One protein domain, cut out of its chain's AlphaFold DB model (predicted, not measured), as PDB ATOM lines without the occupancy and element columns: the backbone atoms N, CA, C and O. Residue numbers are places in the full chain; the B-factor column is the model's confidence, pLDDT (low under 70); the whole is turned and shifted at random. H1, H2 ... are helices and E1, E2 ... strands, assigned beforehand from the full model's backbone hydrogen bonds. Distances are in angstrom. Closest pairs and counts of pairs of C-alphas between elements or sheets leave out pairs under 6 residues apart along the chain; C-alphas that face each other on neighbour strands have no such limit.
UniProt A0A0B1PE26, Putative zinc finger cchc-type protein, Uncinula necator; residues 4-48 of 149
ATOM      1  N   GLN A   4     -21.063 -28.133 -41.413       94.69
ATOM      2  CA  GLN A   4     -22.389 -28.479 -41.930       94.69
ATOM      3  C   GLN A   4     -23.201 -29.256 -40.896       94.69
ATOM      4  O   GLN A   4     -24.415 -29.109 -40.779       94.69
ATOM      5  N   LYS A   5     -22.522 -30.116 -40.134       94.00
ATOM      6  CA  LYS A   5     -23.153 -30.966 -39.131       94.00
ATOM      7  C   LYS A   5     -22.158 -31.313 -38.036       94.00
ATOM      8  O   LYS A   5     -20.971 -31.489 -38.303       94.00
ATOM      9  N   ALA A   6     -22.659 -31.474 -36.820       93.44
ATOM     10  CA  ALA A   6     -21.908 -31.995 -35.689       93.44
ATOM     11  C   ALA A   6     -22.777 -33.005 -34.935       93.44
ATOM     12  O   ALA A   6     -23.951 -32.743 -34.677       93.44
ATOM     13  N   VAL A   7     -22.234 -34.180 -34.613       93.06
ATOM     14  CA  VAL A   7     -22.966 -35.223 -33.875       93.06
ATOM     15  C   VAL A   7     -22.035 -35.936 -32.909       93.06
ATOM     16  O   VAL A   7     -20.936 -36.350 -33.278       93.06
ATOM     17  N   TRP A   8     -22.502 -36.147 -31.680       91.12
ATOM     18  CA  TRP A   8     -21.799 -36.971 -30.703       91.12
ATOM     19  C   TRP A   8     -21.675 -38.420 -31.177       91.12
ATOM     20  O   TRP A   8     -22.661 -39.074 -31.522       91.12
ATOM     21  N   LEU A   9     -20.449 -38.948 -31.144       87.56
ATOM     22  CA  LEU A   9     -20.135 -40.310 -31.572       87.56
ATOM     23  C   LEU A   9     -20.923 -41.358 -30.769       87.56
ATOM     24  O   LEU A   9     -21.356 -42.377 -31.317       87.56
ATOM     25  N   LYS A  10     -21.099 -41.088 -29.472       84.06
ATOM     26  CA  LYS A  10     -21.985 -41.803 -28.554       84.06
ATOM     27  C   LYS A  10     -23.079 -40.848 -28.088       84.06
ATOM     28  O   LYS A  10     -22.778 -39.801 -27.535       84.06
ATOM     29  N   LYS A  11     -24.342 -41.237 -28.287       75.94
ATOM     30  CA  LYS A  11     -25.508 -40.433 -27.876       75.94
ATOM     31  C   LYS A  11     -25.818 -40.517 -26.380       75.94
ATOM     32  O   LYS A  11     -26.426 -39.605 -25.844       75.94
ATOM     33  N   LYS A  12     -25.448 -41.622 -25.723       79.81
ATOM     34  CA  LYS A  12     -25.651 -41.800 -24.281       79.81
ATOM     35  C   LYS A  12     -24.448 -41.249 -23.528       79.81
ATOM     36  O   LYS A  12     -23.321 -41.649 -23.834       79.81
ATOM     37  N   LEU A  13     -24.715 -40.366 -22.570       77.25
ATOM     38  CA  LEU A  13     -23.716 -39.880 -21.630       77.25
ATOM     39  C   LEU A  13     -23.303 -41.034 -20.713       77.25
ATOM     40  O   LEU A  13     -24.145 -41.788 -20.229       77.25
ATOM     41  N   ASP A  14     -22.002 -41.184 -20.524       80.38
ATOM     42  CA  ASP A  14     -21.416 -42.122 -19.578       80.38
ATOM     43  C   ASP A  14     -20.859 -41.273 -18.437       80.38
ATOM     44  O   ASP A  14     -19.907 -40.525 -18.653       80.38
ATOM     45  N   LEU A  15     -21.499 -41.328 -17.266       79.62
ATOM     46  CA  LEU A  15     -21.162 -40.473 -16.119       79.62
ATOM     47  C   LEU A  15     -19.734 -40.711 -15.606       79.62
ATOM     48  O   LEU A  15     -19.159 -39.834 -14.975       79.62
ATOM     49  N   ASN A  16     -19.129 -41.854 -15.943       89.44
ATOM     50  CA  ASN A  16     -17.748 -42.174 -15.588       89.44
ATOM     51  C   ASN A  16     -16.725 -41.594 -16.578       89.44
ATOM     52  O   ASN A  16     -15.524 -41.818 -16.429       89.44
ATOM     53  N   LYS A  17     -17.172 -40.896 -17.632       84.88
ATOM     54  CA  LYS A  17     -16.296 -40.326 -18.658       84.88
ATOM     55  C   LYS A  17     -16.330 -38.811 -18.623       84.88
ATOM     56  O   LYS A  17     -17.370 -38.187 -18.782       84.88
ATOM     57  N   THR A  18     -15.144 -38.228 -18.542       85.25
ATOM     58  CA  THR A  18     -14.933 -36.777 -18.574       85.25
ATOM     59  C   THR A  18     -14.907 -36.203 -19.993       85.25
ATOM     60  O   THR A  18     -14.983 -34.991 -20.170       85.25
ATOM     61  N   ALA A  19     -14.818 -37.056 -21.021       85.62
ATOM     62  CA  ALA A  19     -14.741 -36.645 -22.418       85.62
ATOM     63  C   ALA A  19     -15.517 -37.580 -23.360       85.62
ATOM     64  O   ALA A  19     -15.668 -38.782 -23.119       85.62
ATOM     65  N   GLY A  20     -15.969 -37.015 -24.480       87.94
ATOM     66  CA  GLY A  20     -16.618 -37.721 -25.580       87.94
ATOM     67  C   GLY A  20     -16.050 -37.289 -26.930       87.94
ATOM     68  O   GLY A  20     -15.436 -36.233 -27.050       87.94
ATOM     69  N   SER A  21     -16.259 -38.109 -27.960       90.12
ATOM     70  CA  SER A  21     -15.831 -37.797 -29.328       90.12
ATOM     71  C   SER A  21     -16.977 -37.181 -30.128       90.12
ATOM     72  O   SER A  21     -18.117 -37.655 -30.054       90.12
ATOM     73  N   LEU A  22     -16.666 -36.169 -30.933       92.19
ATOM     74  CA  LEU A  22     -17.602 -35.483 -31.819       92.19
ATOM     75  C   LEU A  22     -17.230 -35.778 -33.274       92.19
ATOM     76  O   LEU A  22     -16.063 -35.689 -33.639       92.19
ATOM     77  N   ILE A  23     -18.214 -36.134 -34.100       92.38
ATOM     78  CA  ILE A  23     -18.031 -36.189 -35.551       92.38
ATOM     79  C   ILE A  23     -18.447 -34.839 -36.114       92.38
ATOM     80  O   ILE A  23     -19.570 -34.387 -35.872       92.38
ATOM     81  N   LEU A  24     -17.549 -34.230 -36.879       93.62
ATOM     82  CA  LEU A  24     -17.775 -32.979 -37.582       93.62
ATOM     83  C   LEU A  24     -17.802 -33.244 -39.083       93.62
ATOM     84  O   LEU A  24     -16.906 -33.884 -39.625       93.62
ATOM     85  N   TRP A  25     -18.826 -32.727 -39.751       93.81
ATOM     86  CA  TRP A  25     -18.884 -32.672 -41.204       93.81
ATOM     87  C   TRP A  25     -18.545 -31.254 -41.624       93.81
ATOM     88  O   TRP A  25     -19.275 -30.311 -41.309       93.81
ATOM     89  N   LEU A  26     -17.420 -31.116 -42.311       93.00
ATOM     90  CA  LEU A  26     -16.949 -29.853 -42.851       93.00
ATOM     91  C   LEU A  26     -17.356 -29.754 -44.317       93.00
ATOM     92  O   LEU A  26     -17.398 -30.755 -45.025       93.00
ATOM     93  N   GLU A  27     -17.681 -28.541 -44.750       92.06
ATOM     94  CA  GLU A  27     -18.119 -28.286 -46.126       92.06
ATOM     95  C   GLU A  27     -16.996 -28.486 -47.145       92.06
ATOM     96  O   GLU A  27     -17.217 -29.001 -48.235       92.06
ATOM     97  N   GLN A  28     -15.777 -28.098 -46.772       91.56
ATOM     98  CA  GLN A  28     -14.608 -28.140 -47.638       91.56
ATOM     99  C   GLN A  28     -13.604 -29.174 -47.137       91.56
ATOM    100  O   GLN A  28     -13.249 -29.185 -45.956       91.56
ATOM    101  N   ALA A  29     -13.088 -29.977 -48.064       90.62
ATOM    102  CA  ALA A  29     -12.031 -30.952 -47.818       90.62
ATOM    103  C   ALA A  29     -10.777 -30.338 -47.186       90.62
ATOM    104  O   ALA A  29     -10.273 -30.841 -46.190       90.62
ATOM    105  N   GLU A  30     -10.331 -29.196 -47.708       90.81
ATOM    106  CA  GLU A  30      -9.150 -28.491 -47.202       90.81
ATOM    107  C   GLU A  30      -9.315 -28.072 -45.732       90.81
ATOM    108  O   GLU A  30      -8.375 -28.131 -44.942       90.81
ATOM    109  N   SER A  31     -10.532 -27.678 -45.334       91.69
ATOM    110  CA  SER A  31     -10.826 -27.374 -43.931       91.69
ATOM    111  C   SER A  31     -10.717 -28.623 -43.051       91.69
ATOM    112  O   SER A  31     -10.274 -28.511 -41.910       91.69
ATOM    113  N   ALA A  32     -11.103 -29.798 -43.563       91.94
ATOM    114  CA  ALA A  32     -10.958 -31.063 -42.846       91.94
ATOM    115  C   ALA A  32      -9.495 -31.479 -42.715       91.94
ATOM    116  O   ALA A  32      -9.074 -31.811 -41.613       91.94
ATOM    117  N   ASP A  33      -8.709 -31.364 -43.782       91.94
ATOM    118  CA  ASP A  33      -7.277 -31.666 -43.742       91.94
ATOM    119  C   ASP A  33      -6.550 -30.756 -42.742       91.94
ATOM    120  O   ASP A  33      -5.828 -31.238 -41.870       91.94
ATOM    121  N   LYS A  34      -6.829 -29.443 -42.766       91.62
ATOM    122  CA  LYS A  34      -6.287 -28.497 -41.774       91.62
ATOM    123  C   LYS A  34      -6.684 -28.868 -40.346       91.62
ATOM    124  O   LYS A  34      -5.840 -28.785 -39.458       91.62
ATOM    125  N   ALA A  35      -7.938 -29.263 -40.122       92.50
ATOM    126  CA  ALA A  35      -8.408 -29.695 -38.809       92.50
ATOM    127  C   ALA A  35      -7.702 -30.975 -38.337       92.50
ATOM    128  O   ALA A  35      -7.332 -31.064 -37.168       92.50
ATOM    129  N   ILE A  36      -7.472 -31.940 -39.231       91.44
ATOM    130  CA  ILE A  36      -6.781 -33.195 -38.910       91.44
ATOM    131  C   ILE A  36      -5.317 -32.930 -38.565       91.44
ATOM    132  O   ILE A  36      -4.836 -33.406 -37.542       91.44
ATOM    133  N   THR A  37      -4.626 -32.103 -39.350       91.12
ATOM    134  CA  THR A  37      -3.214 -31.784 -39.104       91.12
ATOM    135  C   THR A  37      -3.005 -30.896 -37.877       91.12
ATOM    136  O   THR A  37      -2.059 -31.111 -37.125       91.12
ATOM    137  N   LYS A  38      -3.847 -29.873 -37.673       92.12
ATOM    138  CA  LYS A  38      -3.632 -28.843 -36.635       92.12
ATOM    139  C   LYS A  38      -4.489 -29.026 -35.383       92.12
ATOM    140  O   LYS A  38      -4.282 -28.327 -34.395       92.12
ATOM    141  N   GLY A  39      -5.453 -29.938 -35.414       92.69
ATOM    142  CA  GLY A  39      -6.489 -30.051 -34.397       92.69
ATOM    143  C   GLY A  39      -7.589 -28.992 -34.538       92.69
ATOM    144  O   GLY A  39      -7.587 -28.149 -35.438       92.69
ATOM    145  N   ILE A  40      -8.557 -29.044 -33.623       93.25
ATOM    146  CA  ILE A  40      -9.651 -28.068 -33.512       93.25
ATOM    147  C   ILE A  40      -9.634 -27.458 -32.117       93.25
ATOM    148  O   ILE A  40      -9.590 -28.177 -31.122       93.25
ATOM    149  N   MET A  41      -9.717 -26.133 -32.040       92.88
ATOM    150  CA  MET A  41      -9.838 -25.428 -30.769       92.88
ATOM    151  C   MET A  41     -11.261 -25.557 -30.205       92.88
ATOM    152  O   MET A  41     -12.240 -25.255 -30.886       92.88
ATOM    153  N   TRP A  42     -11.375 -25.974 -28.946       89.56
ATOM    154  CA  TRP A  42     -12.628 -26.086 -28.204       89.56
ATOM    155  C   TRP A  42     -12.423 -25.671 -26.747       89.56
ATOM    156  O   TRP A  42     -11.602 -26.267 -26.055       89.56
ATOM    157  N   LYS A  43     -13.197 -24.683 -26.267       87.81
ATOM    158  CA  LYS A  43     -13.080 -24.113 -24.907       87.81
ATOM    159  C   LYS A  43     -11.621 -23.805 -24.519       87.81
ATOM    160  O   LYS A  43     -11.170 -24.206 -23.456       87.81
ATOM    161  N   CYS A  44     -10.901 -23.125 -25.415       90.62
ATOM    162  CA  CYS A  44      -9.488 -22.743 -25.269       90.62
ATOM    163  C   CYS A  44      -8.458 -23.888 -25.312       90.62
ATOM    164  O   CYS A  44      -7.269 -23.617 -25.208       90.62
ATOM    165  N   ASP A  45      -8.873 -25.129 -25.570       91.88
ATOM    166  CA  ASP A  45      -7.958 -26.257 -25.752       91.88
ATOM    167  C   ASP A  45      -7.932 -26.727 -27.209       91.88
ATOM    168  O   ASP A  45      -8.984 -26.913 -27.826       91.88
ATOM    169  N   ILE A  46      -6.749 -27.036 -27.745       93.50
ATOM    170  CA  ILE A  46      -6.640 -27.747 -29.027       93.50
ATOM    171  C   ILE A  46      -6.943 -29.228 -28.796       93.50
ATOM    172  O   ILE A  46      -6.293 -29.905 -28.000       93.50
ATOM    173  N   LYS A  47      -7.946 -29.748 -29.501       93.88
ATOM    174  CA  LYS A  47      -8.324 -31.161 -29.485       93.88
ATOM    175  C   LYS A  47      -7.789 -31.838 -30.740       93.88
ATOM    176  O   LYS A  47      -8.001 -31.350 -31.852       93.88
ATOM    177  N   ALA A  48      -7.112 -32.968 -30.547       91.19
ATOM    178  CA  ALA A  48      -6.670 -33.818 -31.643       91.19
ATOM    179  C   ALA A  48      -7.882 -34.268 -32.463       91.19
ATOM    180  O   ALA A  48      -8.930 -34.612 -31.906       91.19
TER     181      ALA A  48
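This is residues 4 to 48 of the 149 residues of the protein "Putative zinc finger cchc-type protein" of Uncinula necator (UniProt A0A0B1PE26). A two-stranded hairpin, E1 and E2, ends on one side in a long loop whose residues 13 to 19 stick out; beyond the other end of E2 the chain turns into a short helix, H1, and then a second small hairpin, E3 and E4, in a loose, open hook with few contacts between its parts. The printed part has 45 residues, with one named helix and four named strands in the order E1, E2, H1, E3, E4. Each of the two sheets, E1 - E2 and E3 - E4, is antiparallel, and the class is mixed, helices and strands. The whole is loose, with a radius of gyration of the C-alphas of 12.1 A, and elongated, spanning 35 by 21 by 14 A.

E1, residues 4 to 8, and E2, residues 22 to 26, form a hairpin, antiparallel at 170 degrees, with N 7 and O 23 within hydrogen-bond range at 3.0 A. H1, residues 29 to 38, has its closest C-alpha to E2 at Ala 32, 6.1 A from that of Leu 26. In H1 every O i to N i+4 pair is within hydrogen-bond range. E3, residues 40 to 42, and E4, residues 45 to 47, form a hairpin, antiparallel at 136 degrees, with N 42 and O 45 at 2.8 A. E2 is apart from E3 and E4, and H1 is only just apart from E4, their closest C-alphas 8.3 A apart.

E1 begins at C-alpha 4, (-22.389, -28.479, -41.930), and is 14.1 A long; E2 is 12.4 A. H1 is 14.1 A long and begins at C-alpha 29, (-12.031, -30.952, -47.818). E3 is 6.4 A and E4 6.2 A long, ending at C-alpha 47, (-8.324, -31.161, -29.485).

The C-alphas farthest apart, of Asn 16 and Glu 30, are 35.5 A apart. The printed part has no cut. The link from E1 to E2 is long, 13 residues; the other links are tight. Mean pLDDT of the printed part is 89.7, and no printed residue is under 70.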